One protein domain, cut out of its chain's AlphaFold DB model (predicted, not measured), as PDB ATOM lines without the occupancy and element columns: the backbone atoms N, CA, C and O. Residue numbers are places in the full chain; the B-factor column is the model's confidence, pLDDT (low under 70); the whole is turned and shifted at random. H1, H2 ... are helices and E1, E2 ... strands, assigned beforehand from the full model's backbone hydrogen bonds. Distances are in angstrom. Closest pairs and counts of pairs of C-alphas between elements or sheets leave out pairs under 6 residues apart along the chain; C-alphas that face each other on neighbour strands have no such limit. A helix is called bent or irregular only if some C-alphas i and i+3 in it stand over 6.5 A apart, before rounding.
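This is residues 252 to 419 and 431 to 477 of the 644 residues of the protein "Chromosome segregation protein" of Planctomycetes bacterium TBK1r (UniProt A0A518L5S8). A strongly twisted five-stranded sheet, curled like part of a barrel, has helices over one face: H1 slants over E1 and E4, and H5 and H8 cover E3 and E1. H7 packs on H5 and H8, H6 on H5, H9 on H1 and H8, and H3 on H1 and H2; the long link of residues 457 to 470 reaches away from the body. The printed part has 215 residues with nine named helices and five named strands, in the order H1 H2 H3 E1 H4 H5 E2 E3 H6 H7 H8 H9 E4 E5, a mixed class; the sheet, E2 E3 E1 E4 E5, is antiparallel. The whole is compact, with a radius of gyration of the C-alphas of 18.5 A and spans of 57 by 40 by 34 A.

H1, residues 253 to 276, begins at C-alpha 253 (168.556, 215.067, 194.589) and is 33.7 A long; it is irregular, with C-alphas 270 and 273 7.4 A apart. H2 is residues 278 to 296, 26.9 A, and H3 is 306 to 312. E1, 315 to 325, is 26.1 A long and bends by 60 degrees at residue 319. H4 is 330 to 333, H5 338 to 350, E2 353 to 356, E3 362 to 367, H6 376 to 383, H7 390 to 399, H8 405 to 413 and H9 431 to 443. E4, 449 to 456, is 22.2 A long; E5, 471 to 473, ends at C-alpha 473 (164.852, 226.441, 205.493).

H1 is on the sheet at a height of 7.5 A, slantwise to the strands. H8, on the same face, touches H1 at a steep tilt of 51 degrees, with closest C-alphas Ala 269 and Gln 407 5.0 A apart. H5 touches H8 at a shallow tilt of 12 degrees, opposite ways, with closest C-alphas Gln 343 and Thr 412 5.6 A apart. H4 is not on the sheet. E1, H4, H5 and E2 form a split strand-helix-strand unit, two strands that run the same way in one sheet with helices between them along the chain and with E3 between them in the sheet; its crossover is right-handed. N 319 and O 453 of E1 and E4 are 2.7 A apart, within hydrogen-bond range. Every O i to N i+4 pair is within range in H2, H3 and H5 to H9, and 17 of 20 in H1; H4 is too short for one.

The farthest C-alphas, of Lys 297 and Glu 385, are 61.7 A apart. Residues 420 to 430 are not printed; C-alphas 419 and 431 are 10.9 A apart across the cut. The link E4 to E5 is long. Residues 415 to 419 have pLDDT under 70.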
ATOM      1  N   ASP A 252     172.192 212.157 192.930       86.44
ATOM      2  CA  ASP A 252     170.798 212.152 193.371       86.44
ATOM      3  C   ASP A 252     170.354 213.551 193.843       86.44
ATOM      4  O   ASP A 252     171.193 214.420 194.100       86.44
ATOM      5  N   PRO A 253     169.045 213.789 194.064       86.88
ATOM      6  CA  PRO A 253     168.556 215.067 194.589       86.88
ATOM      7  C   PRO A 253     169.217 215.507 195.904       86.88
ATOM      8  O   PRO A 253     169.498 216.690 196.079       86.88
ATOM      9  N   LEU A 254     169.525 214.570 196.810       90.06
ATOM     10  CA  LEU A 254     170.218 214.902 198.058       90.06
ATOM     11  C   LEU A 254     171.671 215.344 197.806       90.06
ATOM     12  O   LEU A 254     172.151 216.224 198.511       90.06
ATOM     13  N   ASP A 255     172.351 214.838 196.769       91.81
ATOM     14  CA  ASP A 255     173.697 215.320 196.414       91.81
ATOM     15  C   ASP A 255     173.677 216.786 195.970       91.81
ATOM     16  O   ASP A 255     174.618 217.523 196.251       91.81
ATOM     17  N   LEU A 256     172.594 217.247 195.337       92.25
ATOM     18  CA  LEU A 256     172.427 218.668 195.012       92.25
ATOM     19  C   LEU A 256     172.352 219.528 196.281       92.25
ATOM     20  O   LEU A 256     172.949 220.603 196.342       92.25
ATOM     21  N   LYS A 257     171.652 219.033 197.306       93.44
ATOM     22  CA  LYS A 257     171.544 219.678 198.621       93.44
ATOM     23  C   LYS A 257     172.896 219.693 199.341       93.44
ATOM     24  O   LYS A 257     173.276 220.723 199.897       93.44
ATOM     25  N   LEU A 258     173.665 218.599 199.268       94.12
ATOM     26  CA  LEU A 258     175.035 218.530 199.796       94.12
ATOM     27  C   LEU A 258     175.961 219.522 199.077       94.12
ATOM     28  O   LEU A 258     176.730 220.223 199.731       94.12
ATOM     29  N   ALA A 259     175.858 219.629 197.747       93.31
ATOM     30  CA  ALA A 259     176.643 220.571 196.952       93.31
ATOM     31  C   ALA A 259     176.347 222.024 197.346       93.31
ATOM     32  O   ALA A 259     177.270 222.781 197.640       93.31
ATOM     33  N   ALA A 260     175.068 222.397 197.424       93.38
ATOM     34  CA  ALA A 260     174.669 223.727 197.878       93.38
ATOM     35  C   ALA A 260     175.084 223.997 199.331       93.38
ATOM     36  O   ALA A 260     175.497 225.111 199.654       93.38
ATOM     37  N   THR A 261     175.055 222.976 200.192       93.75
ATOM     38  CA  THR A 261     175.530 223.091 201.574       93.75
ATOM     39  C   THR A 261     177.030 223.362 201.638       93.75
ATOM     40  O   THR A 261     177.450 224.272 202.350       93.75
ATOM     41  N   ALA A 262     177.842 222.654 200.848       91.88
ATOM     42  CA  ALA A 262     179.280 222.903 200.765       91.88
ATOM     43  C   ALA A 262     179.582 224.340 200.299       91.88
ATOM     44  O   ALA A 262     180.407 225.030 200.902       91.88
ATOM     45  N   ILE A 263     178.871 224.838 199.280       90.00
ATOM     46  CA  ILE A 263     179.009 226.230 198.825       90.00
ATOM     47  C   ILE A 263     178.575 227.222 199.912       90.00
ATOM     48  O   ILE A 263     179.314 228.153 200.219       90.00
ATOM     49  N   GLY A 264     177.416 227.012 200.538       91.06
ATOM     50  CA  GLY A 264     176.906 227.895 201.589       91.06
ATOM     51  C   GLY A 264     177.838 227.987 202.800       91.06
ATOM     52  O   GLY A 264     178.072 229.085 203.306       91.06
ATOM     53  N   LEU A 265     178.410 226.859 203.234       90.56
ATOM     54  CA  LEU A 265     179.370 226.811 204.338       90.56
ATOM     55  C   LEU A 265     180.683 227.513 203.981       90.56
ATOM     56  O   LEU A 265     181.157 228.333 204.763       90.56
ATOM     57  N   THR A 266     181.254 227.225 202.806       87.19
ATOM     58  CA  THR A 266     182.526 227.836 202.373       87.19
ATOM     59  C   THR A 266     182.415 229.347 202.193       87.19
ATOM     60  O   THR A 266     183.296 230.072 202.650       87.19
ATOM     61  N   VAL A 267     181.317 229.840 201.607       87.50
ATOM     62  CA  VAL A 267     181.066 231.286 201.491       87.50
ATOM     63  C   VAL A 267     180.901 231.926 202.866       87.50
ATOM     64  O   VAL A 267     181.534 232.941 203.136       87.50
ATOM     65  N   LEU A 268     180.103 231.328 203.760       88.25
ATOM     66  CA  LEU A 268     179.910 231.875 205.103       88.25
ATOM     67  C   LEU A 268     181.220 231.939 205.890       88.25
ATOM     68  O   LEU A 268     181.473 232.932 206.564       88.25
ATOM     69  N   ALA A 269     182.051 230.903 205.810       84.25
ATOM     70  CA  ALA A 269     183.312 230.881 206.535       84.25
ATOM     71  C   ALA A 269     184.227 232.047 206.131       84.25
ATOM     72  O   ALA A 269     184.764 232.693 207.025       84.25
ATOM     73  N   GLY A 270     184.324 232.365 204.831       80.75
ATOM     74  CA  GLY A 270     185.102 233.513 204.336       80.75
ATOM     75  C   GLY A 270     184.432 234.885 204.517       80.75
ATOM     76  O   GLY A 270     185.063 235.923 204.338       80.75
ATOM     77  N   GLU A 271     183.138 234.923 204.848       85.00
ATOM     78  CA  GLU A 271     182.397 236.158 205.152       85.00
ATOM     79  C   GLU A 271     182.208 236.371 206.661       85.00
ATOM     80  O   GLU A 271     181.640 237.381 207.083       85.00
ATOM     81  N   SER A 272     182.688 235.440 207.490       79.94
ATOM     82  CA  SER A 272     182.359 235.369 208.913       79.94
ATOM     83  C   SER A 272     182.838 236.592 209.700       79.94
ATOM     84  O   SER A 272     182.107 237.105 210.550       79.94
ATOM     85  N   THR A 273     184.008 237.132 209.352       78.81
ATOM     86  CA  THR A 273     184.570 238.366 209.927       78.81
ATOM     87  C   THR A 273     183.653 239.574 209.741       78.81
ATOM     88  O   THR A 273     183.483 240.369 210.665       78.81
ATOM     89  N   LYS A 274     182.979 239.683 208.588       82.81
ATOM     90  CA  LYS A 274     182.034 240.775 208.289       82.81
ATOM     91  C   LYS A 274     180.750 240.690 209.117       82.81
ATOM     92  O   LYS A 274     180.032 241.678 209.231       82.81
ATOM     93  N   LEU A 275     180.443 239.518 209.674       82.88
ATOM     94  CA  LEU A 275     179.230 239.274 210.459       82.88
ATOM     95  C   LEU A 275     179.425 239.489 211.968       82.88
ATOM     96  O   LEU A 275     178.427 239.493 212.692       82.88
ATOM     97  N   GLN A 276     180.665 239.652 212.443       82.44
ATOM     98  CA  GLN A 276     180.980 239.824 213.869       82.44
ATOM     99  C   GLN A 276     180.576 241.207 214.398       82.44
ATOM    100  O   GLN A 276     179.966 241.305 215.462       82.44
ATOM    101  N   ASP A 277     180.900 242.270 213.658       86.00
ATOM    102  CA  ASP A 277     180.585 243.650 214.034       86.00
ATOM    103  C   ASP A 277     179.202 244.058 213.503       86.00
ATOM    104  O   ASP A 277     178.886 243.859 212.330       86.00
ATOM    105  N   THR A 278     178.363 244.637 214.368       85.12
ATOM    106  CA  THR A 278     176.981 245.012 214.025       85.12
ATOM    107  C   THR A 278     176.917 246.048 212.905       85.12
ATOM    108  O   THR A 278     176.105 245.902 211.995       85.12
ATOM    109  N   HIS A 279     177.789 247.056 212.929       87.50
ATOM    110  CA  HIS A 279     177.800 248.113 211.923       87.50
ATOM    111  C   HIS A 279     178.308 247.589 210.577       87.50
ATOM    112  O   HIS A 279     177.689 247.831 209.542       87.50
ATOM    113  N   VAL A 280     179.397 246.812 210.583       88.44
ATOM    114  CA  VAL A 280     179.936 246.186 209.360       88.44
ATOM    115  C   VAL A 280     178.906 245.250 208.731       88.44
ATOM    116  O   VAL A 280     178.725 245.250 207.514       88.44
ATOM    117  N   ARG A 281     178.184 244.491 209.558       87.69
ATOM    118  CA  ARG A 281     177.136 243.573 209.116       87.69
ATOM    119  C   ARG A 281     175.970 244.290 208.434       87.69
ATOM    120  O   ARG A 281     175.449 243.769 207.448       87.69
ATOM    121  N   GLU A 282     175.547 245.442 208.949       87.00
ATOM    122  CA  GLU A 282     174.495 246.267 208.337       87.00
ATOM    123  C   GLU A 282     174.947 246.841 206.992       87.00
ATOM    124  O   GLU A 282     174.252 246.664 205.992       87.00
ATOM    125  N   VAL A 283     176.151 247.421 206.930       90.94
ATOM    126  CA  VAL A 283     176.731 247.938 205.678       90.94
ATOM    127  C   VAL A 283     176.836 246.831 204.628       90.94
ATOM    128  O   VAL A 283     176.415 247.005 203.485       90.94
ATOM    129  N   PHE A 284     177.329 245.658 205.024       89.81
ATOM    130  CA  PHE A 284     177.437 244.507 204.134       89.81
ATOM    131  C   PHE A 284     176.068 244.030 203.630       89.81
ATOM    132  O   PHE A 284     175.920 243.658 202.465       89.81
ATOM    133  N   ARG A 285     175.037 244.063 204.482       90.75
ATOM    134  CA  ARG A 285     173.671 243.733 204.068       90.75
ATOM    135  C   ARG A 285     173.150 244.711 203.017       90.75
ATOM    136  O   ARG A 285     172.553 244.264 202.038       90.75
ATOM    137  N   ASP A 286     173.385 246.007 203.192       90.50
ATOM    138  CA  ASP A 286     172.957 247.035 202.238       90.50
ATOM    139  C   ASP A 286     173.644 246.870 200.876       90.50
ATOM    140  O   ASP A 286     172.993 246.977 199.830       90.50
ATOM    141  N   GLU A 287     174.937 246.538 200.869       91.06
ATOM    142  CA  GLU A 287     175.679 246.200 199.650       91.06
ATOM    143  C   GLU A 287     175.049 245.004 198.923       91.06
ATOM    144  O   GLU A 287     174.765 245.077 197.722       91.06
ATOM    145  N   LEU A 288     174.761 243.918 199.648       90.94
ATOM    146  CA  LEU A 288     174.097 242.743 199.082       90.94
ATOM    147  C   LEU A 288     172.695 243.081 198.565       90.94
ATOM    148  O   LEU A 288     172.322 242.646 197.477       90.94
ATOM    149  N   ALA A 289     171.925 243.899 199.286       91.31
ATOM    150  CA  ALA A 289     170.588 244.306 198.863       91.31
ATOM    151  C   ALA A 289     170.626 245.088 197.539       91.31
ATOM    152  O   ALA A 289     169.775 244.891 196.664       91.31
ATOM    153  N   GLN A 290     171.638 245.943 197.349       90.19
ATOM    154  CA  GLN A 290     171.860 246.632 196.078       90.19
ATOM    155  C   GLN A 290     172.218 245.655 194.954       90.19
ATOM    156  O   GLN A 290     171.643 245.761 193.867       90.19
ATOM    157  N   GLN A 291     173.099 244.687 195.213       89.19
ATOM    158  CA  GLN A 291     173.477 243.660 194.236       89.19
ATOM    159  C   GLN A 291     172.278 242.799 193.819       89.19
ATOM    160  O   GLN A 291     172.010 242.665 192.626       89.19
ATOM    161  N   VAL A 292     171.494 242.293 194.776       88.56
ATOM    162  CA  VAL A 292     170.265 241.518 194.514       88.56
ATOM    163  C   VAL A 292     169.291 242.335 193.659       88.56
ATOM    164  O   VAL A 292     168.709 241.837 192.692       88.56
ATOM    165  N   LYS A 293     169.131 243.631 193.956       88.81
ATOM    166  CA  LYS A 293     168.268 244.530 193.177       88.81
ATOM    167  C   LYS A 293     168.780 244.757 191.752       88.81
ATOM    168  O   LYS A 293     167.961 244.918 190.847       88.81
ATOM    169  N   GLN A 294     170.094 244.805 191.543       87.56
ATOM    170  CA  GLN A 294     170.702 244.911 190.213       87.56
ATOM    171  C   GLN A 294     170.514 243.617 189.412       87.56
ATOM    172  O   GLN A 294     170.004 243.679 188.291       87.56
ATOM    173  N   GLN A 295     170.780 242.455 190.015       85.88
ATOM    174  CA  GLN A 295     170.595 241.147 189.375       85.88
ATOM    175  C   GLN A 295     169.139 240.912 188.959       85.88
ATOM    176  O   GLN A 295     168.873 240.511 187.828       85.88
ATOM    177  N   ARG A 296     168.170 241.273 189.815       82.25
ATOM    178  CA  ARG A 296     166.732 241.216 189.481       82.25
ATOM    179  C   ARG A 296     166.347 242.112 188.295       82.25
ATOM    180  O   ARG A 296     165.347 241.847 187.636       82.25
ATOM    181  N   LYS A 297     167.124 243.164 188.008       83.19
ATOM    182  CA  LYS A 297     166.966 244.018 186.815       83.19
ATOM    183  C   LYS A 297     167.713 243.487 185.585       83.19
ATOM    184  O   LYS A 297     167.689 244.147 184.551       83.19
ATOM    185  N   GLY A 298     168.373 242.334 185.691       75.44
ATOM    186  CA  GLY A 298     169.219 241.763 184.643       75.44
ATOM    187  C   GLY A 298     170.619 242.378 184.565       75.44
ATOM    188  O   GLY A 298     171.334 242.104 183.611       75.44
ATOM    189  N   ILE A 299     171.017 243.208 185.537       80.31
ATOM    190  CA  ILE A 299     172.381 243.746 185.630       80.31
ATOM    191  C   ILE A 299     173.168 242.812 186.543       80.31
ATOM    192  O   ILE A 299     172.974 242.817 187.760       80.31
ATOM    193  N   ARG A 300     174.026 241.985 185.952       75.31
ATOM    194  CA  ARG A 300     174.846 241.003 186.667       75.31
ATOM    195  C   ARG A 300     176.317 241.425 186.655       75.31
ATOM    196  O   ARG A 300     176.720 242.136 185.738       75.31
ATOM    197  N   PRO A 301     177.101 241.044 187.677       77.88
ATOM    198  CA  PRO A 301     178.535 241.308 187.690       77.88
ATOM    199  C   PRO A 301     179.255 240.511 186.594       77.88
ATOM    200  O   PRO A 301     178.846 239.395 186.276       77.88
ATOM    201  N   ASP A 302     180.359 241.066 186.088       71.56
ATOM    202  CA  ASP A 302     181.182 240.462 185.024       71.56
ATOM    203  C   ASP A 302     181.838 239.132 185.437       71.56
ATOM    204  O   ASP A 302     182.248 238.345 184.589       71.56
ATOM    205  N   HIS A 303     181.965 238.887 186.745       75.00
ATOM    206  CA  HIS A 303     182.524 237.661 187.305       75.00
ATOM    207  C   HIS A 303     181.505 236.993 188.222       75.00
ATOM    208  O   HIS A 303     181.234 237.466 189.331       75.00
ATOM    209  N   LYS A 304     180.945 235.870 187.770       77.44
ATOM    210  CA  LYS A 304     179.939 235.115 188.521       77.44
ATOM    211  C   LYS A 304     180.610 234.219 189.554       77.44
ATOM    212  O   LYS A 304     181.149 233.173 189.218       77.44
ATOM    213  N   THR A 305     180.553 234.632 190.817       82.94
ATOM    214  CA  THR A 305     181.109 233.908 191.977       82.94
ATOM    215  C   THR A 305     180.043 233.134 192.763       82.94
ATOM    216  O   THR A 305     178.845 233.265 192.508       82.94
ATOM    217  N   ALA A 306     180.458 232.391 193.799       84.06
ATOM    218  CA  ALA A 306     179.542 231.675 194.700       84.06
ATOM    219  C   ALA A 306     178.527 232.622 195.336       84.06
ATOM    220  O   ALA A 306     177.325 232.372 195.342       84.06
ATOM    221  N   ARG A 307     179.024 233.770 195.797       88.19
ATOM    222  CA  ARG A 307     178.228 234.859 196.354       88.19
ATOM    223  C   ARG A 307     177.193 235.383 195.359       88.19
ATOM    224  O   ARG A 307     176.060 235.659 195.740       88.19
ATOM    225  N   THR A 308     177.565 235.470 194.081       87.56
ATOM    226  CA  THR A 308     176.673 235.908 192.996       87.56
ATOM    227  C   THR A 308     175.509 234.934 192.812       87.56
ATOM    228  O   THR A 308     174.377 235.387 192.676       87.56
ATOM    229  N   LEU A 309     175.771 233.622 192.872       88.00
ATOM    230  CA  LEU A 309     174.742 232.574 192.836       88.00
ATOM    231  C   LEU A 309     173.805 232.649 194.052       88.00
ATOM    232  O   LEU A 309     172.591 232.580 193.892       88.00
ATOM    233  N   LEU A 310     174.348 232.823 195.261       90.50
ATOM    234  CA  LEU A 310     173.545 232.963 196.484       90.50
ATOM    235  C   LEU A 310     172.636 234.208 196.435       90.50
ATOM    236  O   LEU A 310     171.489 234.170 196.882       90.50
ATOM    237  N   ASN A 311     173.101 235.303 195.830       91.00
ATOM    238  CA  ASN A 311     172.299 236.517 195.661       91.00
ATOM    239  C   ASN A 311     171.077 236.314 194.740       91.00
ATOM    240  O   ASN A 311     170.039 236.936 194.978       91.00
ATOM    241  N   GLU A 312     171.139 235.410 193.751       87.38
ATOM    242  CA  GLU A 312     170.004 235.121 192.850       87.38
ATOM    243  C   GLU A 312     168.778 234.577 193.605       87.38
ATOM    244  O   GLU A 312     167.646 234.740 193.146       87.38
ATOM    245  N   VAL A 313     168.991 233.985 194.783       89.44
ATOM    246  CA  VAL A 313     167.933 233.446 195.652       89.44
ATOM    247  C   VAL A 313     167.746 234.263 196.937       89.44
ATOM    248  O   VAL A 313     167.151 233.789 197.902       89.44
ATOM    249  N   ASP A 314     168.239 235.511 196.958       90.69
ATOM    250  CA  ASP A 314     168.104 236.437 198.097       90.69
ATOM    251  C   ASP A 314     168.720 235.893 199.399       90.69
ATOM    252  O   ASP A 314     168.301 236.250 200.499       90.69
ATOM    253  N   TRP A 315     169.704 235.002 199.290       91.56
ATOM    254  CA  TRP A 315     170.372 234.379 200.429       91.56
ATOM    255  C   TRP A 315     171.297 235.396 201.084       91.56
ATOM    256  O   TRP A 315     172.147 235.943 200.404       91.56
ATOM    257  N   TRP A 316     171.216 235.644 202.389       90.62
ATOM    258  CA  TRP A 316     172.207 236.470 203.088       90.62
ATOM    259  C   TRP A 316     173.333 235.601 203.637       90.62
ATOM    260  O   TRP A 316     174.438 235.622 203.101       90.62
ATOM    261  N   PHE A 317     173.028 234.767 204.629       88.81
ATOM    262  CA  PHE A 317     173.923 233.738 205.153       88.81
ATOM    263  C   PHE A 317     173.113 232.613 205.822       88.81
ATOM    264  O   PHE A 317     171.990 232.859 206.284       88.81
ATOM    265  N   PRO A 318     173.645 231.377 205.892       91.75
ATOM    266  CA  PRO A 318     173.012 230.314 206.655       91.75
ATOM    267  C   PRO A 318     173.267 230.498 208.159       91.75
ATOM    268  O   PRO A 318     174.379 230.761 208.597       91.75
ATOM    269  N   THR A 319     172.224 230.370 208.965       92.56
ATOM    270  CA  THR A 319     172.269 230.517 210.427       92.56
ATOM    271  C   THR A 319     172.517 229.192 211.134       92.56
ATOM    272  O   THR A 319     173.270 229.155 212.101       92.56
ATOM    273  N   HIS A 320     171.906 228.110 210.645       95.25
ATOM    274  CA  HIS A 320     171.993 226.786 211.251       95.25
ATOM    275  C   HIS A 320     172.180 225.717 210.178       95.25
ATOM    276  O   HIS A 320     171.643 225.834 209.072       95.25
ATOM    277  N   LEU A 321     172.927 224.678 210.537       96.25
ATOM    278  CA  LEU A 321     173.057 223.434 209.797       96.25
ATOM    279  C   LEU A 321     172.361 222.326 210.574       96.25
ATOM    280  O   LEU A 321     172.675 222.092 211.739       96.25
ATOM    281  N   SER A 322     171.461 221.626 209.900       95.31
ATOM    282  CA  SER A 322     170.766 220.463 210.427       95.31
ATOM    283  C   SER A 322     171.242 219.208 209.705       95.31
ATOM    284  O   SER A 322     171.174 219.158 208.480       95.31
ATOM    285  N   ILE A 323     171.694 218.186 210.432       95.12
ATOM    286  CA  ILE A 323     172.092 216.889 209.860       95.12
ATOM    287  C   ILE A 323     171.239 215.796 210.491       95.12
ATOM    288  O   ILE A 323     171.291 215.591 211.703       95.12
ATOM    289  N   GLN A 324     170.471 215.086 209.670       92.44
ATOM    290  CA  GLN A 324     169.702 213.922 210.089       92.44
ATOM    291  C   GLN A 324     170.502 212.643 209.843       92.44
ATOM    292  O   GLN A 324     171.042 212.435 208.755       92.44
ATOM    293  N   TYR A 325     170.536 211.765 210.839       89.12
ATOM    294  CA  TYR A 325     171.231 210.485 210.778       89.12
ATOM    295  C   TYR A 325     170.455 209.398 211.545       89.12
ATOM    296  O   TYR A 325     169.686 209.716 212.464       89.12
ATOM    297  N   PRO A 326     170.612 208.112 211.181       83.62
ATOM    298  CA  PRO A 326     169.900 207.026 211.838       83.62
ATOM    299  C   PRO A 326     170.506 206.724 213.213       83.62
ATOM    300  O   PRO A 326     171.620 207.140 213.542       83.62
ATOM    301  N   LYS A 327     169.809 205.917 214.017       82.50
ATOM    302  CA  LYS A 327     170.422 205.277 215.184       82.50
ATOM    303  C   LYS A 327     171.539 204.348 214.705       82.50
ATOM    304  O   LYS A 327     171.293 203.370 214.001       82.50
ATOM    305  N   LEU A 328     172.770 204.675 215.087       80.06
ATOM    306  CA  LEU A 328     173.956 203.901 214.738       80.06
ATOM    307  C   LEU A 328     174.211 202.839 215.812       80.06
ATOM    308  O   LEU A 328     174.442 203.172 216.978       80.06
ATOM    309  N   ALA A 329     174.183 201.563 215.423       77.69
ATOM    310  CA  ALA A 329     174.573 200.467 216.303       77.69
ATOM    311  C   ALA A 329     176.053 200.588 216.707       77.69
ATOM    312  O   ALA A 329     176.903 201.015 215.924       77.69
ATOM    313  N   ARG A 330     176.396 200.162 217.926       77.12
ATOM    314  CA  ARG A 330     177.780 200.234 218.422       77.12
ATOM    315  C   ARG A 330     178.761 199.457 217.535       77.12
ATOM    316  O   ARG A 330     179.834 199.965 217.230       77.12
ATOM    317  N   SER A 331     178.360 198.275 217.071       76.44
ATOM    318  CA  SER A 331     179.137 197.443 216.146       76.44
ATOM    319  C   SER A 331     179.380 198.115 214.790       76.44
ATOM    320  O   SER A 331     180.393 197.844 214.149       76.44
ATOM    321  N   TYR A 332     178.483 199.006 214.357       79.19
ATOM    322  CA  TYR A 332     178.656 199.810 213.150       79.19
ATOM    323  C   TYR A 332     179.697 200.912 213.357       79.19
ATOM    324  O   TYR A 332     180.598 201.083 212.538       79.19
ATOM    325  N   ILE A 333     179.606 201.623 214.487       79.31
ATOM    326  CA  ILE A 333     180.540 202.693 214.855       79.31
ATOM    327  C   ILE A 333     181.966 202.149 214.995       79.31
ATOM    328  O   ILE A 333     182.902 202.762 214.497       79.31
ATOM    329  N   GLU A 334     182.134 200.971 215.602       79.81
ATOM    330  CA  GLU A 334     183.438 200.308 215.758       79.81
ATOM    331  C   GLU A 334     184.087 199.905 214.415       79.81
ATOM    332  O   GLU A 334     185.291 199.663 214.366       79.81
ATOM    333  N   LYS A 335     183.317 199.858 213.316       81.06
ATOM    334  CA  LYS A 335     183.808 199.591 211.949       81.06
ATOM    335  C   LYS A 335     184.062 200.856 211.127       81.06
ATOM    336  O   LYS A 335     184.529 200.751 209.990       81.06
ATOM    337  N   LEU A 336     183.715 202.037 211.645       82.06
ATOM    338  CA  LEU A 336     184.006 203.297 210.967       82.06
ATOM    339  C   LEU A 336     185.516 203.520 210.893       82.06
ATOM    340  O   LEU A 336     186.274 203.097 211.764       82.06
ATOM    341  N   ASN A 337     185.946 204.232 209.851       83.75
ATOM    342  CA  ASN A 337     187.297 204.776 209.822       83.75
ATOM    343  C   ASN A 337     187.499 205.659 211.079       83.75
ATOM    344  O   ASN A 337     186.620 206.491 211.340       83.75
ATOM    345  N   PRO A 338     188.611 205.506 211.831       87.88
ATOM    346  CA  PRO A 338     188.918 206.323 213.007       87.88
ATOM    347  C   PRO A 338     188.736 207.828 212.785       87.88
ATOM    348  O   PRO A 338     188.136 208.501 213.620       87.88
ATOM    349  N   GLU A 339     189.137 208.335 211.616       86.94
ATOM    350  CA  GLU A 339     188.960 209.740 211.241       86.94
ATOM    351  C   GLU A 339     187.474 210.121 211.175       86.94
ATOM    352  O   GLU A 339     187.056 211.120 211.744       86.94
ATOM    353  N   TRP A 340     186.624 209.320 210.527       88.31
ATOM    354  CA  TRP A 340     185.192 209.643 210.441       88.31
ATOM    355  C   TRP A 340     184.494 209.544 211.789       88.31
ATOM    356  O   TRP A 340     183.570 210.308 212.058       88.31
ATOM    357  N   HIS A 341     184.927 208.609 212.633       89.19
ATOM    358  CA  HIS A 341     184.439 208.525 213.999       89.19
ATOM    359  C   HIS A 341     184.781 209.803 214.778       89.19
ATOM    360  O   HIS A 341     183.893 210.399 215.387       89.19
ATOM    361  N   ALA A 342     186.032 210.261 214.691       90.75
ATOM    362  CA  ALA A 342     186.487 211.506 215.300       90.75
ATOM    363  C   ALA A 342     185.714 212.731 214.783       90.75
ATOM    364  O   ALA A 342     185.238 213.550 215.568       90.75
ATOM    365  N   GLN A 343     185.503 212.820 213.472       91.56
ATOM    366  CA  GLN A 343     184.723 213.887 212.845       91.56
ATOM    367  C   GLN A 343     183.252 213.886 213.291       91.56
ATOM    368  O   GLN A 343     182.694 214.939 213.600       91.56
ATOM    369  N   LEU A 344     182.611 212.714 213.363       90.44
ATOM    370  CA  LEU A 344     181.233 212.585 213.842       90.44
ATOM    371  C   LEU A 344     181.111 212.999 215.315       90.44
ATOM    372  O   LEU A 344     180.155 213.685 215.680       90.44
ATOM    373  N   LEU A 345     182.083 212.622 216.152       90.62
ATOM    374  CA  LEU A 345     182.151 213.057 217.547       90.62
ATOM    375  C   LEU A 345     182.305 214.577 217.655       90.62
ATOM    376  O   LEU A 345     181.588 215.202 218.433       90.62
ATOM    377  N   ALA A 346     183.178 215.178 216.848       92.69
ATOM    378  CA  ALA A 346     183.373 216.622 216.828       92.69
ATOM    379  C   ALA A 346     182.115 217.382 216.379       92.69
ATOM    380  O   ALA A 346     181.779 218.399 216.981       92.69
ATOM    381  N   LEU A 347     181.366 216.884 215.386       93.00
ATOM    382  CA  LEU A 347     180.077 217.483 215.010       93.00
ATOM    383  C   LEU A 347     179.023 217.346 216.115       93.00
ATOM    384  O   LEU A 347     178.264 218.286 216.337       93.00
ATOM    385  N   CYS A 348     178.990 216.216 216.831       90.94
ATOM    386  CA  CYS A 348     178.130 216.069 218.007       90.94
ATOM    387  C   CYS A 348     178.513 217.074 219.106       90.94
ATOM    388  O   CYS A 348     177.635 217.710 219.680       90.94
ATOM    389  N   ALA A 349     179.808 217.258 219.376       92.38
ATOM    390  CA  ALA A 349     180.293 218.225 220.363       92.38
ATOM    391  C   ALA A 349     180.036 219.685 219.948       92.38
ATOM    392  O   ALA A 349     179.861 220.548 220.802       92.38
ATOM    393  N   LEU A 350     179.997 219.958 218.641       93.69
ATOM    394  CA  LEU A 350     179.680 221.269 218.075       93.69
ATOM    395  C   LEU A 350     178.172 221.573 218.061       93.69
ATOM    396  O   LEU A 350     177.789 222.738 217.940       93.69
ATOM    397  N   SER A 351     177.328 220.540 218.121       93.38
ATOM    398  CA  SER A 351     175.875 220.698 218.051       93.38
ATOM    399  C   SER A 351     175.325 221.422 219.276       93.38
ATOM    400  O   SER A 351     175.705 221.144 220.411       93.38
ATOM    401  N   ASP A 352     174.428 222.370 219.026       91.31
ATOM    402  CA  ASP A 352     173.726 223.121 220.063       91.31
ATOM    403  C   ASP A 352     172.561 222.296 220.634       91.31
ATOM    404  O   ASP A 352     172.234 222.415 221.814       91.31
ATOM    405  N   ASP A 353     171.953 221.443 219.803       90.38
ATOM    406  CA  ASP A 353     170.906 220.506 220.208       90.38
ATOM    407  C   ASP A 353     170.935 219.232 219.342       90.38
ATOM    408  O   ASP A 353     171.351 219.252 218.176       90.38
ATOM    409  N   VAL A 354     170.459 218.124 219.913       87.56
ATOM    410  CA  VAL A 354     170.283 216.837 219.232       87.56
ATOM    411  C   VAL A 354     168.850 216.365 219.433       87.56
ATOM    412  O   VAL A 354     168.480 215.835 220.481       87.56
ATOM    413  N   ILE A 355     168.041 216.527 218.391       90.62
ATOM    414  CA  ILE A 355     166.599 216.290 218.445       90.62
ATOM    415  C   ILE A 355     166.298 214.847 218.033       90.62
ATOM    416  O   ILE A 355     166.782 214.361 217.006       90.62
ATOM    417  N   LEU A 356     165.468 214.156 218.820       88.69
ATOM    418  CA  LEU A 356     164.936 212.845 218.451       88.69
ATOM    419  C   LEU A 356     163.814 213.012 217.416       88.69
ATOM    420  O   LEU A 356     162.830 213.710 217.658       88.69
ATOM    421  N   GLN A 357     163.951 212.329 216.289       84.50
ATOM    422  CA  GLN A 357     162.988 212.280 215.193       84.50
ATOM    423  C   GLN A 357     162.272 210.912 215.166       84.50
ATOM    424  O   GLN A 357     162.718 209.956 215.814       84.50
ATOM    425  N   PRO A 358     161.145 210.773 214.437       77.00
ATOM    426  CA  PRO A 358     160.485 209.482 214.241       77.00
ATOM    427  C   PRO A 358     161.451 208.402 213.733       77.00
ATOM    428  O   PRO A 358     162.437 208.712 213.069       77.00
ATOM    429  N   LEU A 359     161.147 207.128 214.008       74.69
ATOM    430  CA  LEU A 359     161.994 205.978 213.638       74.69
ATOM    431  C   LEU A 359     163.392 205.996 214.292       74.69
ATOM    432  O   LEU A 359     164.353 205.515 213.704       74.69
ATOM    433  N   GLU A 360     163.499 206.563 215.501       79.62
ATOM    434  CA  GLU A 360     164.756 206.701 216.262       79.62
ATOM    435  C   GLU A 360     165.864 207.477 215.533       79.62
ATOM    436  O   GLU A 360     167.044 207.408 215.897       79.62
ATOM    437  N   ARG A 361     165.485 208.244 214.513       84.00
ATOM    438  CA  ARG A 361     166.387 209.153 213.818       84.00
ATOM    439  C   ARG A 361     166.808 210.268 214.764       84.00
ATOM    440  O   ARG A 361     166.094 210.628 215.701       84.00
ATOM    441  N   ARG A 362     167.984 210.823 214.518       89.50
ATOM    442  CA  ARG A 362     168.531 211.943 215.281       89.50
ATOM    443  C   ARG A 362     168.833 213.086 214.335       89.50
ATOM    444  O   ARG A 362     169.256 212.858 213.205       89.50
ATOM    445  N   GLN A 363     168.618 214.304 214.805       93.06
ATOM    446  CA  GLN A 363     168.914 215.518 214.063       93.06
ATOM    447  C   GLN A 363     169.870 216.383 214.877       93.06
ATOM    448  O   GLN A 363     169.489 216.906 215.922       93.06
ATOM    449  N   LEU A 364     171.108 216.514 214.400       94.44
ATOM    450  CA  LEU A 364     172.073 217.476 214.929       94.44
ATOM    451  C   LEU A 364     171.696 218.860 214.421       94.44
ATOM    452  O   LEU A 364     171.503 219.014 213.214       94.44
ATOM    453  N   VAL A 365     171.644 219.852 215.305       95.75
ATOM    454  CA  VAL A 365     171.476 221.259 214.935       95.75
ATOM    455  C   VAL A 365     172.714 222.027 215.377       95.75
ATOM    456  O   VAL A 365     173.056 222.047 216.556       95.75
ATOM    457  N   ILE A 366     173.398 222.649 214.421       95.94
ATOM    458  CA  ILE A 366     174.644 223.385 214.639       95.94
ATOM    459  C   ILE A 366     174.426 224.845 214.256       95.94
ATOM    460  O   ILE A 366     174.099 225.147 213.106       95.94
ATOM    461  N   ASN A 367     174.648 225.766 215.189       94.94
ATOM    462  CA  ASN A 367     174.695 227.195 214.912       94.94
ATOM    463  C   ASN A 367     175.972 227.532 214.130       94.94
ATOM    464  O   ASN A 367     177.087 227.260 214.576       94.94
ATOM    465  N   LEU A 368     175.797 228.133 212.954       94.00
ATOM    466  CA  LEU A 368     176.868 228.461 212.013       94.00
ATOM    467  C   LEU A 368     177.428 229.877 212.190       94.00
ATOM    468  O   LEU A 368     178.430 230.216 211.560       94.00
ATOM    469  N   GLY A 369     176.786 230.700 213.021       89.75
ATOM    470  CA  GLY A 369     177.119 232.106 213.204       89.75
ATOM    471  C   GLY A 369     178.511 232.364 213.801       89.75
ATOM    472  O   GLY A 369     179.218 231.431 214.200       89.75
ATOM    473  N   PRO A 370     178.921 233.643 213.871       87.56
ATOM    474  CA  PRO A 370     180.193 234.045 214.462       87.56
ATOM    475  C   PRO A 370     180.231 233.700 215.956       87.56
ATOM    476  O   PRO A 370     179.402 234.173 216.733       87.56
ATOM    477  N   ARG A 371     181.195 232.865 216.349       89.31
ATOM    478  CA  ARG A 371     181.475 232.465 217.734       89.31
ATOM    479  C   ARG A 371     182.856 231.831 217.815       89.31
ATOM    480  O   ARG A 371     183.254 231.128 216.890       89.31
ATOM    481  N   THR A 372     183.548 232.016 218.934       88.81
ATOM    482  CA  THR A 372     184.754 231.235 219.225       88.81
ATOM    483  C   THR A 372     184.344 229.821 219.606       88.81
ATOM    484  O   THR A 372     183.579 229.636 220.552       88.81
ATOM    485  N   VAL A 373     184.832 228.832 218.862       90.31
ATOM    486  CA  VAL A 373     184.512 227.421 219.086       90.31
ATOM    487  C   VAL A 373     185.610 226.750 219.909       90.31
ATOM    488  O   VAL A 373     186.793 226.892 219.603       90.31
ATOM    489  N   ALA A 374     185.188 226.011 220.933       92.38
ATOM    490  CA  ALA A 374     186.016 225.097 221.708       92.38
ATOM    491  C   ALA A 374     185.188 223.838 222.011       92.38
ATOM    492  O   ALA A 374     184.142 223.933 222.654       92.38
ATOM    493  N   ILE A 375     185.625 222.683 221.513       92.88
ATOM    494  CA  ILE A 375     184.932 221.392 221.667       92.88
ATOM    495  C   ILE A 375     185.671 220.425 222.598       92.88
ATOM    496  O   ILE A 375     185.086 219.418 223.004       92.88
ATOM    497  N   ARG A 376     186.924 220.728 222.965       92.25
ATOM    498  CA  ARG A 376     187.755 219.884 223.836       92.25
ATOM    499  C   ARG A 376     187.058 219.505 225.140       92.25
ATOM    500  O   ARG A 376     186.904 218.318 225.400       92.25
ATOM    501  N   ASP A 377     186.551 220.481 225.892       89.00
ATOM    502  CA  ASP A 377     185.893 220.246 227.189       89.00
ATOM    503  C   ASP A 377     184.680 219.304 227.069       89.00
ATOM    504  O   ASP A 377     184.444 218.437 227.918       89.00
ATOM    505  N   ALA A 378     183.904 219.446 225.988       89.56
ATOM    506  CA  ALA A 378     182.743 218.603 225.723       89.56
ATOM    507  C   ALA A 378     183.161 217.154 225.427       89.56
ATOM    508  O   ALA A 378     182.533 216.218 225.923       89.56
ATOM    509  N   ILE A 379     184.242 216.959 224.668       90.81
ATOM    510  CA  ILE A 379     184.767 215.627 224.349       90.81
ATOM    511  C   ILE A 379     185.443 214.997 225.574       90.81
ATOM    512  O   ILE A 379     185.177 213.835 225.880       90.81
ATOM    513  N   GLU A 380     186.233 215.755 226.334       90.94
ATOM    514  CA  GLU A 380     186.840 215.309 227.596       90.94
ATOM    515  C   GLU A 380     185.779 214.832 228.595       90.94
ATOM    516  O   GLU A 380     185.948 213.798 229.238       90.94
ATOM    517  N   THR A 381     184.626 215.503 228.652       89.25
ATOM    518  CA  THR A 381     183.494 215.074 229.488       89.25
ATOM    519  C   THR A 381     182.955 213.694 229.082       89.25
ATOM    520  O   THR A 381     182.555 212.909 229.943       89.25
ATOM    521  N   VAL A 382     182.950 213.369 227.783       86.56
ATOM    522  CA  VAL A 382     182.480 212.070 227.266       86.56
ATOM    523  C   VAL A 382     183.493 210.954 227.536       86.56
ATOM    524  O   VAL A 382     183.097 209.833 227.871       86.56
ATOM    525  N   TYR A 383     184.792 211.237 227.405       86.94
ATOM    526  CA  TYR A 383     185.856 210.252 227.633       86.94
ATOM    527  C   TYR A 383     186.197 210.061 229.121       86.94
ATOM    528  O   TYR A 383     186.606 208.963 229.519       86.94
ATOM    529  N   GLY A 384     185.966 211.072 229.961       88.44
ATOM    530  CA  GLY A 384     186.263 211.038 231.390       88.44
ATOM    531  C   GLY A 384     187.757 210.836 231.646       88.44
ATOM    532  O   GLY A 384     188.585 211.591 231.160       88.44
ATOM    533  N   GLU A 385     188.113 209.793 232.400       84.88
ATOM    534  CA  GLU A 385     189.515 209.447 232.703       84.88
ATOM    535  C   GLU A 385     190.218 208.651 231.584       84.88
ATOM    536  O   GLU A 385     191.361 208.229 231.755       84.88
ATOM    537  N   ARG A 386     189.537 208.365 230.466       88.00
ATOM    538  CA  ARG A 386     190.120 207.596 229.357       88.00
ATOM    539  C   ARG A 386     190.958 208.496 228.458       88.00
ATOM    540  O   ARG A 386     190.564 209.623 228.180       88.00
ATOM    541  N   ASP A 387     192.044 207.941 227.925       87.44
ATOM    542  CA  ASP A 387     192.848 208.619 226.912       87.44
ATOM    543  C   ASP A 387     192.012 208.905 225.656       87.44
ATOM    544  O   ASP A 387     191.304 208.030 225.139       87.44
ATOM    545  N   ILE A 388     192.106 210.140 225.166       89.44
ATOM    546  CA  ILE A 388     191.495 210.560 223.905       89.44
ATOM    547  C   ILE A 388     192.312 209.945 222.755       89.44
ATOM    548  O   ILE A 388     193.538 210.083 222.748       89.44
ATOM    549  N   PRO A 389     191.677 209.260 221.785       91.06
ATOM    550  CA  PRO A 389     192.372 208.745 220.608       91.06
ATOM    551  C   PRO A 389     193.079 209.855 219.822       91.06
ATOM    552  O   PRO A 389     192.578 210.978 219.753       91.06
ATOM    553  N   VAL A 390     194.208 209.531 219.187       90.62
ATOM    554  CA  VAL A 390     195.036 210.507 218.451       90.62
ATOM    555  C   VAL A 390     194.226 211.208 217.363       90.62
ATOM    556  O   VAL A 390     194.263 212.427 217.267       90.62
ATOM    557  N   GLU A 391     193.420 210.461 216.613       90.31
ATOM    558  CA  GLU A 391     192.581 210.990 215.534       90.31
ATOM    559  C   GLU A 391     191.514 211.967 216.060       90.31
ATOM    560  O   GLU A 391     191.179 212.958 215.413       90.31
ATOM    561  N   VAL A 392     190.994 211.720 217.269       90.94
ATOM    562  CA  VAL A 392     190.045 212.627 217.932       90.94
ATOM    563  C   VAL A 392     190.752 213.906 218.362       90.94
ATOM    564  O   VAL A 392     190.229 214.993 218.125       90.94
ATOM    565  N   ASP A 393     191.951 213.797 218.935       90.19
ATOM    566  CA  ASP A 393     192.743 214.966 219.324       90.19
ATOM    567  C   ASP A 393     193.166 215.806 218.104       90.19
ATOM    568  O   ASP A 393     193.090 217.032 218.143       90.19
ATOM    569  N   GLU A 394     193.505 215.171 216.977       90.06
ATOM    570  CA  GLU A 394     193.785 215.846 215.703       90.06
ATOM    571  C   GLU A 394     192.574 216.627 215.168       90.06
ATOM    572  O   GLU A 394     192.724 217.753 214.691       90.06
ATOM    573  N   VAL A 395     191.355 216.076 215.248       90.12
ATOM    574  CA  VAL A 395     190.136 216.829 214.893       90.12
ATOM    575  C   VAL A 395     189.910 217.991 215.866       90.12
ATOM    576  O   VAL A 395     189.622 219.100 215.415       90.12
ATOM    577  N   ILE A 396     190.073 217.782 217.177       91.75
ATOM    578  CA  ILE A 396     189.925 218.848 218.183       91.75
ATOM    579  C   ILE A 396     190.876 220.006 217.881       91.75
ATOM    580  O   ILE A 396     190.440 221.151 217.795       91.75
ATOM    581  N   ASN A 397     192.157 219.709 217.650       89.94
ATOM    582  CA  ASN A 397     193.183 220.718 217.391       89.94
ATOM    583  C   ASN A 397     192.914 221.521 216.106       89.94
ATOM    584  O   ASN A 397     193.275 222.695 216.036       89.94
ATOM    585  N   ARG A 398     192.240 220.926 215.113       87.38
ATOM    586  CA  ARG A 398     191.782 221.635 213.906       87.38
ATOM    587  C   ARG A 398     190.605 222.567 214.190       87.38
ATOM    588  O   ARG A 398     190.556 223.687 213.672       87.38
ATOM    589  N   VAL A 399     189.623 222.090 214.952       89.88
ATOM    590  CA  VAL A 399     188.331 222.764 215.148       89.88
ATOM    591  C   VAL A 399     188.416 223.879 216.189       89.88
ATOM    592  O   VAL A 399     187.833 224.951 215.979       89.88
ATOM    593  N   ASP A 400     189.148 223.655 217.279       90.62
ATOM    594  CA  ASP A 400     189.310 224.623 218.359       90.62
ATOM    595  C   ASP A 400     189.950 225.924 217.849       90.62
ATOM    596  O   ASP A 400     190.875 225.940 217.035       90.62
ATOM    597  N   GLY A 401     189.415 227.058 218.304       86.38
ATOM    598  CA  GLY A 401     189.843 228.382 217.845       86.38
ATOM    599  C   GLY A 401     189.217 228.829 216.520       86.38
ATOM    600  O   GLY A 401     189.584 229.884 216.004       86.38
ATOM    601  N   SER A 402     188.254 228.079 215.972       87.94
ATOM    602  CA  SER A 402     187.420 228.574 214.869       87.94
ATOM    603  C   SER A 402     186.616 229.810 215.296       87.94
ATOM    604  O   SER A 402     186.133 229.892 216.424       87.94
ATOM    605  N   THR A 403     186.461 230.766 214.379       86.56
ATOM    606  CA  THR A 403     185.816 232.081 214.583       86.56
ATOM    607  C   THR A 403     184.316 232.091 214.269       86.56
ATOM    608  O   THR A 403     183.607 233.059 214.561       86.56
ATOM    609  N   SER A 404     183.816 231.012 213.671       89.81
ATOM    610  CA  SER A 404     182.400 230.777 213.412       89.81
ATOM    611  C   SER A 404     182.078 229.290 213.473       89.81
ATOM    612  O   SER A 404     182.949 228.437 213.277       89.81
ATOM    613  N   GLY A 405     180.802 228.971 213.694       91.25
ATOM    614  CA  GLY A 405     180.326 227.593 213.607       91.25
ATOM    615  C   GLY A 405     180.493 226.999 212.207       91.25
ATOM    616  O   GLY A 405     180.844 225.831 212.085       91.25
ATOM    617  N   ALA A 406     180.336 227.800 211.146       90.50
ATOM    618  CA  ALA A 406     180.602 227.355 209.777       90.50
ATOM    619  C   ALA A 406     182.066 226.961 209.564       90.50
ATOM    620  O   ALA A 406     182.338 225.897 209.011       90.50
ATOM    621  N   GLN A 407     183.003 227.779 210.051       89.12
ATOM    622  CA  GLN A 407     184.425 227.453 209.995       89.12
ATOM    623  C   GLN A 407     184.729 226.168 210.776       89.12
ATOM    624  O   GLN A 407     185.447 225.314 210.263       89.12
ATOM    625  N   ALA A 408     184.140 225.997 211.962       91.31
ATOM    626  CA  ALA A 408     184.293 224.777 212.747       91.31
ATOM    627  C   ALA A 408     183.794 223.535 211.992       91.31
ATOM    628  O   ALA A 408     184.539 222.568 211.877       91.31
ATOM    629  N   VAL A 409     182.595 223.581 211.395       93.00
ATOM    630  CA  VAL A 409     182.067 222.474 210.572       93.00
ATOM    631  C   VAL A 409     183.008 222.144 209.411       93.00
ATOM    632  O   VAL A 409     183.304 220.973 209.176       93.00
ATOM    633  N   LEU A 410     183.507 223.153 208.691       90.25
ATOM    634  CA  LEU A 410     184.428 222.938 207.570       90.25
ATOM    635  C   LEU A 410     185.741 222.294 208.019       90.25
ATOM    636  O   LEU A 410     186.202 221.350 207.381       90.25
ATOM    637  N   ARG A 411     186.325 222.761 209.126       88.31
ATOM    638  CA  ARG A 411     187.559 222.190 209.685       88.31
ATOM    639  C   ARG A 411     187.365 220.775 210.225       88.31
ATOM    640  O   ARG A 411     188.300 219.985 210.160       88.31
ATOM    641  N   THR A 412     186.160 220.435 210.684       91.06
ATOM    642  CA  THR A 412     185.810 219.051 211.012       91.06
ATOM    643  C   THR A 412     185.786 218.176 209.759       91.06
ATOM    644  O   THR A 412     186.327 217.080 209.767       91.06
ATOM    645  N   LEU A 413     185.179 218.636 208.661       88.12
ATOM    646  CA  LEU A 413     184.995 217.814 207.455       88.12
ATOM    647  C   LEU A 413     186.262 217.698 206.579       88.12
ATOM    648  O   LEU A 413     186.421 216.708 205.854       88.12
ATOM    649  N   CYS A 414     187.161 218.687 206.631       80.62
ATOM    650  CA  CYS A 414     188.368 218.766 205.802       80.62
ATOM    651  C   CYS A 414     189.642 218.331 206.545       80.62
ATOM    652  O   CYS A 414     189.934 218.800 207.642       80.62
ATOM    653  N   THR A 415     190.454 217.489 205.900       68.88
ATOM    654  CA  THR A 415     191.797 217.092 206.357       68.88
ATOM    655  C   THR A 415     192.871 218.020 205.763       68.88
ATOM    656  O   THR A 415     192.773 218.437 204.605       68.88
ATOM    657  N   GLU A 416     193.885 218.367 206.564       53.00
ATOM    658  CA  GLU A 416     194.830 219.486 206.350       53.00
ATOM    659  C   GLU A 416     195.629 219.475 205.032       53.00
ATOM    660  O   GLU A 416     196.047 220.540 204.590       53.00
ATOM    661  N   GLU A 417     195.772 218.347 204.323       47.28
ATOM    662  CA  GLU A 417     196.488 218.312 203.028       47.28
ATOM    663  C   GLU A 417     195.867 219.211 201.938       47.28
ATOM    664  O   GLU A 417     196.528 219.552 200.957       47.28
ATOM    665  N   SER A 418     194.606 219.621 202.104       44.31
ATOM    666  CA  SER A 418     193.862 220.445 201.139       44.31
ATOM    667  C   SER A 418     193.734 221.928 201.519       44.31
ATOM    668  O   SER A 418     193.151 222.700 200.758       44.31
ATOM    669  N   ALA A 419     194.305 222.344 202.653       43.91
ATOM    670  CA  ALA A 419     194.310 223.727 203.123       43.91
ATOM    671  C   ALA A 419     195.757 224.156 203.415       43.91
ATOM    672  O   ALA A 419     196.269 223.948 204.510       43.91
ATOM    673  N   ARG A 431     186.119 223.621 198.029       84.88
ATOM    674  CA  ARG A 431     184.702 223.226 197.986       84.88
ATOM    675  C   ARG A 431     184.529 221.728 197.733       84.88
ATOM    676  O   ARG A 431     183.642 221.097 198.305       84.88
ATOM    677  N   TRP A 432     185.397 221.162 196.890       85.81
ATOM    678  CA  TRP A 432     185.357 219.750 196.513       85.81
ATOM    679  C   TRP A 432     185.555 218.800 197.709       85.81
ATOM    680  O   TRP A 432     184.667 217.980 197.913       85.81
ATOM    681  N   PRO A 433     186.608 218.915 198.549       84.88
ATOM    682  CA  PRO A 433     186.781 218.058 199.729       84.88
ATOM    683  C   PRO A 433     185.592 218.034 200.695       84.88
ATOM    684  O   PRO A 433     185.262 216.981 201.234       84.88
ATOM    685  N   VAL A 434     184.924 219.175 200.903       88.44
ATOM    686  CA  VAL A 434     183.736 219.255 201.771       88.44
ATOM    687  C   VAL A 434     182.597 218.429 201.183       88.44
ATOM    688  O   VAL A 434     182.022 217.581 201.866       88.44
ATOM    689  N   PHE A 435     182.281 218.656 199.906       90.31
ATOM    690  CA  PHE A 435     181.252 217.895 199.205       90.31
ATOM    691  C   PHE A 435     181.590 216.403 199.157       90.31
ATOM    692  O   PHE A 435     180.726 215.571 199.420       90.31
ATOM    693  N   ASP A 436     182.847 216.078 198.866       86.75
ATOM    694  CA  ASP A 436     183.357 214.716 198.814       86.75
ATOM    695  C   ASP A 436     183.122 213.984 200.138       86.75
ATOM    696  O   ASP A 436     182.504 212.921 200.154       86.75
ATOM    697  N   ARG A 437     183.497 214.607 201.264       88.19
ATOM    698  CA  ARG A 437     183.279 214.047 202.602       88.19
ATOM    699  C   ARG A 437     181.798 213.836 202.905       88.19
ATOM    700  O   ARG A 437     181.421 212.752 203.346       88.19
ATOM    701  N   LEU A 438     180.966 214.849 202.654       91.12
ATOM    702  CA  LEU A 438     179.519 214.783 202.871       91.12
ATOM    703  C   LEU A 438     178.871 213.670 202.036       91.12
ATOM    704  O   LEU A 438     178.016 212.932 202.526       91.12
ATOM    705  N   GLN A 439     179.308 213.507 200.788       88.12
ATOM    706  CA  GLN A 439     178.821 212.448 199.917       88.12
ATOM    707  C   GLN A 439     179.290 211.064 200.381       88.12
ATOM    708  O   GLN A 439     178.480 210.136 200.415       88.12
ATOM    709  N   SER A 440     180.554 210.909 200.790       84.88
ATOM    710  CA  SER A 440     181.051 209.661 201.383       84.88
ATOM    711  C   SER A 440     180.256 209.280 202.630       84.88
ATOM    712  O   SER A 440     179.891 208.120 202.802       84.88
ATOM    713  N   TRP A 441     179.924 210.253 203.479       87.31
ATOM    714  CA  TRP A 441     179.100 210.037 204.667       87.31
ATOM    715  C   TRP A 441     177.669 209.636 204.329       87.31
ATOM    716  O   TRP A 441     177.121 208.737 204.962       87.31
ATOM    717  N   ARG A 442     177.074 210.246 203.302       86.62
ATOM    718  CA  ARG A 442     175.769 209.832 202.780       86.62
ATOM    719  C   ARG A 442     175.800 208.383 202.277       86.62
ATOM    720  O   ARG A 442     174.913 207.604 202.617       86.62
ATOM    721  N   GLN A 443     176.824 207.999 201.510       79.00
ATOM    722  CA  GLN A 443     177.007 206.618 201.036       79.00
ATOM    723  C   GLN A 443     177.198 205.641 202.204       79.00
ATOM    724  O   GLN A 443     176.612 204.562 202.219       79.00
ATOM    725  N   ALA A 444     177.925 206.066 203.235       78.81
ATOM    726  CA  ALA A 444     178.068 205.350 204.494       78.81
ATOM    727  C   ALA A 444     176.863 205.518 205.442       78.81
ATOM    728  O   ALA A 444     176.986 205.200 206.615       78.81
ATOM    729  N   ARG A 445     175.706 206.032 204.994       80.19
ATOM    730  CA  ARG A 445     174.481 206.199 205.812       80.19
ATOM    731  C   ARG A 445     174.678 206.960 207.136       80.19
ATOM    732  O   ARG A 445     173.850 206.858 208.035       80.19
ATOM    733  N   LEU A 446     175.732 207.768 207.239       85.62
ATOM    734  CA  LEU A 446     175.942 208.714 208.337       85.62
ATOM    735  C   LEU A 446     175.104 209.985 208.158       85.62
ATOM    736  O   LEU A 446     174.929 210.736 209.110       85.62
ATOM    737  N   ILE A 447     174.592 210.224 206.947       89.56
ATOM    738  CA  ILE A 447     173.682 211.322 206.616       89.56
ATOM    739  C   ILE A 447     172.495 210.734 205.849       89.56
ATOM    740  O   ILE A 447     172.668 210.177 204.763       89.56
ATOM    741  N   GLU A 448     171.295 210.869 206.407       87.38
ATOM    742  CA  GLU A 448     170.028 210.598 205.715       87.38
ATOM    743  C   GLU A 448     169.477 211.847 205.034       87.38
ATOM    744  O   GLU A 448     168.942 211.757 203.934       87.38
ATOM    745  N   ASP A 449     169.619 213.001 205.686       91.25
ATOM    746  CA  ASP A 449     169.247 214.305 205.147       91.25
ATOM    747  C   ASP A 449     170.118 215.406 205.770       91.25
ATOM    748  O   ASP A 449     170.677 215.249 206.857       91.25
ATOM    749  N   ILE A 450     170.241 216.530 205.074       93.56
ATOM    750  CA  ILE A 450     170.985 217.713 205.516       93.56
ATOM    751  C   ILE A 450     170.155 218.942 205.192       93.56
ATOM    752  O   ILE A 450     169.669 219.023 204.083       93.56
ATOM    753  N   SER A 451     169.961 219.916 206.072       92.94
ATOM    754  CA  SER A 451     169.226 221.143 205.728       92.94
ATOM    755  C   SER A 451     169.932 222.375 206.272       92.94
ATOM    756  O   SER A 451     170.566 222.331 207.326       92.94
ATOM    757  N   LEU A 452     169.834 223.477 205.531       93.75
ATOM    758  CA  LEU A 452     170.348 224.778 205.935       93.75
ATOM    759  C   LEU A 452     169.189 225.717 206.245       93.75
ATOM    760  O   LEU A 452     168.276 225.877 205.435       93.75
ATOM    761  N   THR A 453     169.280 226.396 207.383       94.56
ATOM    762  CA  THR A 453     168.378 227.495 207.735       94.56
ATOM    763  C   THR A 453     169.012 228.807 207.307       94.56
ATOM    764  O   THR A 453     170.033 229.217 207.855       94.56
ATOM    765  N   ILE A 454     168.415 229.488 206.340       93.94
ATOM    766  CA  ILE A 454     168.965 230.638 205.628       93.94
ATOM    767  C   ILE A 454     168.237 231.905 206.057       93.94
ATOM    768  O   ILE A 454     167.010 231.959 206.093       93.94
ATOM    769  N   LYS A 455     168.997 232.961 206.334       93.19
ATOM    770  CA  LYS A 455     168.450 234.307 206.501       93.19
ATOM    771  C   LYS A 455     168.447 235.007 205.143       93.19
ATOM    772  O   LYS A 455     169.471 234.964 204.463       93.19
ATOM    773  N   ARG A 456     167.343 235.636 204.726       93.75
ATOM    774  CA  ARG A 456     167.292 236.395 203.462       93.75
ATOM    775  C   ARG A 456     167.871 237.803 203.615       93.75
ATOM    776  O   ARG A 456     167.864 238.376 204.709       93.75
ATOM    777  N   VAL A 457     168.376 238.368 202.515       91.25
ATOM    778  CA  VAL A 457     168.898 239.746 202.497       91.25
ATOM    779  C   VAL A 457     167.739 240.722 202.665       91.25
ATOM    780  O   VAL A 457     167.793 241.594 203.534       91.25
ATOM    781  N   THR A 458     166.673 240.537 201.885       87.94
ATOM    782  CA  THR A 458     165.469 241.375 201.937       87.94
ATOM    783  C   THR A 458     164.665 241.135 203.222       87.94
ATOM    784  O   THR A 458     164.320 239.999 203.544       87.94
ATOM    785  N   GLN A 459     164.341 242.213 203.940       87.88
ATOM    786  CA  GLN A 459     163.427 242.189 205.090       87.88
ATOM    787  C   GLN A 459     161.971 242.289 204.640       87.88
ATOM    788  O   GLN A 459     161.671 242.887 203.602       87.88
ATOM    789  N   MET A 460     161.061 241.734 205.436       85.50
ATOM    790  CA  MET A 460     159.622 241.877 205.226       85.50
ATOM    791  C   MET A 460     159.009 242.738 206.318       85.50
ATOM    792  O   MET A 460     159.428 242.687 207.468       85.50
ATOM    793  N   GLN A 461     158.007 243.530 205.945       86.38
ATOM    794  CA  GLN A 461     157.255 244.306 206.919       86.38
ATOM    795  C   GLN A 461     156.363 243.362 207.731       86.38
ATOM    796  O   GLN A 461     155.511 242.668 207.169       86.38
ATOM    797  N   ALA A 462     156.582 243.331 209.039       83.19
ATOM    798  CA  ALA A 462     155.777 242.593 209.989       83.19
ATOM    799  C   ALA A 462     154.434 243.299 210.248       83.19
ATOM    800  O   ALA A 462     154.156 244.401 209.767       83.19
ATOM    801  N   SER A 463     153.550 242.630 210.989       82.81
ATOM    802  CA  SER A 463     152.193 243.116 211.275       82.81
ATOM    803  C   SER A 463     152.154 244.364 212.163       82.81
ATOM    804  O   SER A 463     151.152 245.079 212.159       82.81
ATOM    805  N   ASP A 464     153.228 244.637 212.900       84.12
ATOM    806  CA  ASP A 464     153.439 245.845 213.703       84.12
ATOM    807  C   ASP A 464     153.985 247.031 212.886       84.12
ATOM    808  O   ASP A 464     154.037 248.154 213.387       84.12
ATOM    809  N   GLY A 465     154.310 246.808 211.610       82.12
ATOM    810  CA  GLY A 465     154.836 247.813 210.696       82.12
ATOM    811  C   GLY A 465     156.363 247.917 210.676       82.12
ATOM    812  O   GLY A 465     156.868 248.647 209.819       82.12
ATOM    813  N   GLU A 466     157.073 247.190 211.544       85.00
ATOM    814  CA  GLU A 466     158.537 247.113 211.567       85.00
ATOM    815  C   GLU A 466     159.063 246.140 210.500       85.00
ATOM    816  O   GLU A 466     158.328 245.304 209.968       85.00
ATOM    817  N   PHE A 467     160.338 246.270 210.130       83.88
ATOM    818  CA  PHE A 467     160.978 245.372 209.165       83.88
ATOM    819  C   PHE A 467     161.678 244.219 209.879       83.88
ATOM    820  O   PHE A 467     162.712 244.413 210.516       83.88
ATOM    821  N   ASP A 468     161.152 243.014 209.687       85.81
ATOM    822  CA  ASP A 468     161.688 241.792 210.263       85.81
ATOM    823  C   ASP A 468     162.513 240.988 209.264       85.81
ATOM    824  O   ASP A 468     162.338 241.013 208.037       85.81
ATOM    825  N   ASP A 469     163.448 240.235 209.831       88.56
ATOM    826  CA  ASP A 469     164.268 239.316 209.075       88.56
ATOM    827  C   ASP A 469     163.493 238.071 208.663       88.56
ATOM    828  O   ASP A 469     162.886 237.384 209.481       88.56
ATOM    829  N   VAL A 470     163.601 237.729 207.382       90.75
ATOM    830  CA  VAL A 470     163.010 236.507 206.848       90.75
ATOM    831  C   VAL A 470     164.006 235.364 207.005       90.75
ATOM    832  O   VAL A 470     165.129 235.429 206.495       90.75
ATOM    833  N   VAL A 471     163.588 234.312 207.701       92.12
ATOM    834  CA  VAL A 471     164.346 233.070 207.873       92.12
ATOM    835  C   VAL A 471     163.571 231.944 207.203       92.12
ATOM    836  O   VAL A 471     162.372 231.808 207.424       92.12
ATOM    837  N   VAL A 472     164.254 231.172 206.366       93.25
ATOM    838  CA  VAL A 472     163.686 230.075 205.571       93.25
ATOM    839  C   VAL A 472     164.582 228.852 205.686       93.25
ATOM    840  O   VAL A 472     165.801 229.004 205.773       93.25
ATOM    841  N   THR A 473     164.031 227.644 205.686       92.00
ATOM    842  CA  THR A 473     164.852 226.441 205.493       92.00
ATOM    843  C   THR A 473     165.078 226.181 204.004       92.00
ATOM    844  O   THR A 473     164.491 226.842 203.144       92.00
ATOM    845  N   TRP A 474     165.943 225.220 203.670       88.81
ATOM    846  CA  TRP A 474     166.110 224.769 202.286       88.81
ATOM    847  C   TRP A 474     164.769 224.374 201.653       88.81
ATOM    848  O   TRP A 474     164.509 224.694 200.497       88.81
ATOM    849  N   GLU A 475     163.921 223.692 202.421       90.00
ATOM    850  CA  GLU A 475     162.621 223.183 201.982       90.00
ATOM    851  C   GLU A 475     161.608 224.301 201.696       90.00
ATOM    852  O   GLU A 475     160.711 224.107 200.878       90.00
ATOM    853  N   ASP A 476     161.777 225.470 202.319       92.94
ATOM    854  CA  ASP A 476     160.930 226.648 202.107       92.94
ATOM    855  C   ASP A 476     161.308 227.439 200.836       92.94
ATOM    856  O   ASP A 476     160.585 228.355 200.428       92.94
ATOM    857  N   LEU A 477     162.449 227.133 200.204       90.88
ATOM    858  CA  LEU A 477     162.833 227.726 198.920       90.88
ATOM    859  C   LEU A 477     161.939 227.194 197.797       90.88
ATOM    860  O   LEU A 477     161.560 226.025 197.788       90.88
TER     861      LEU A 477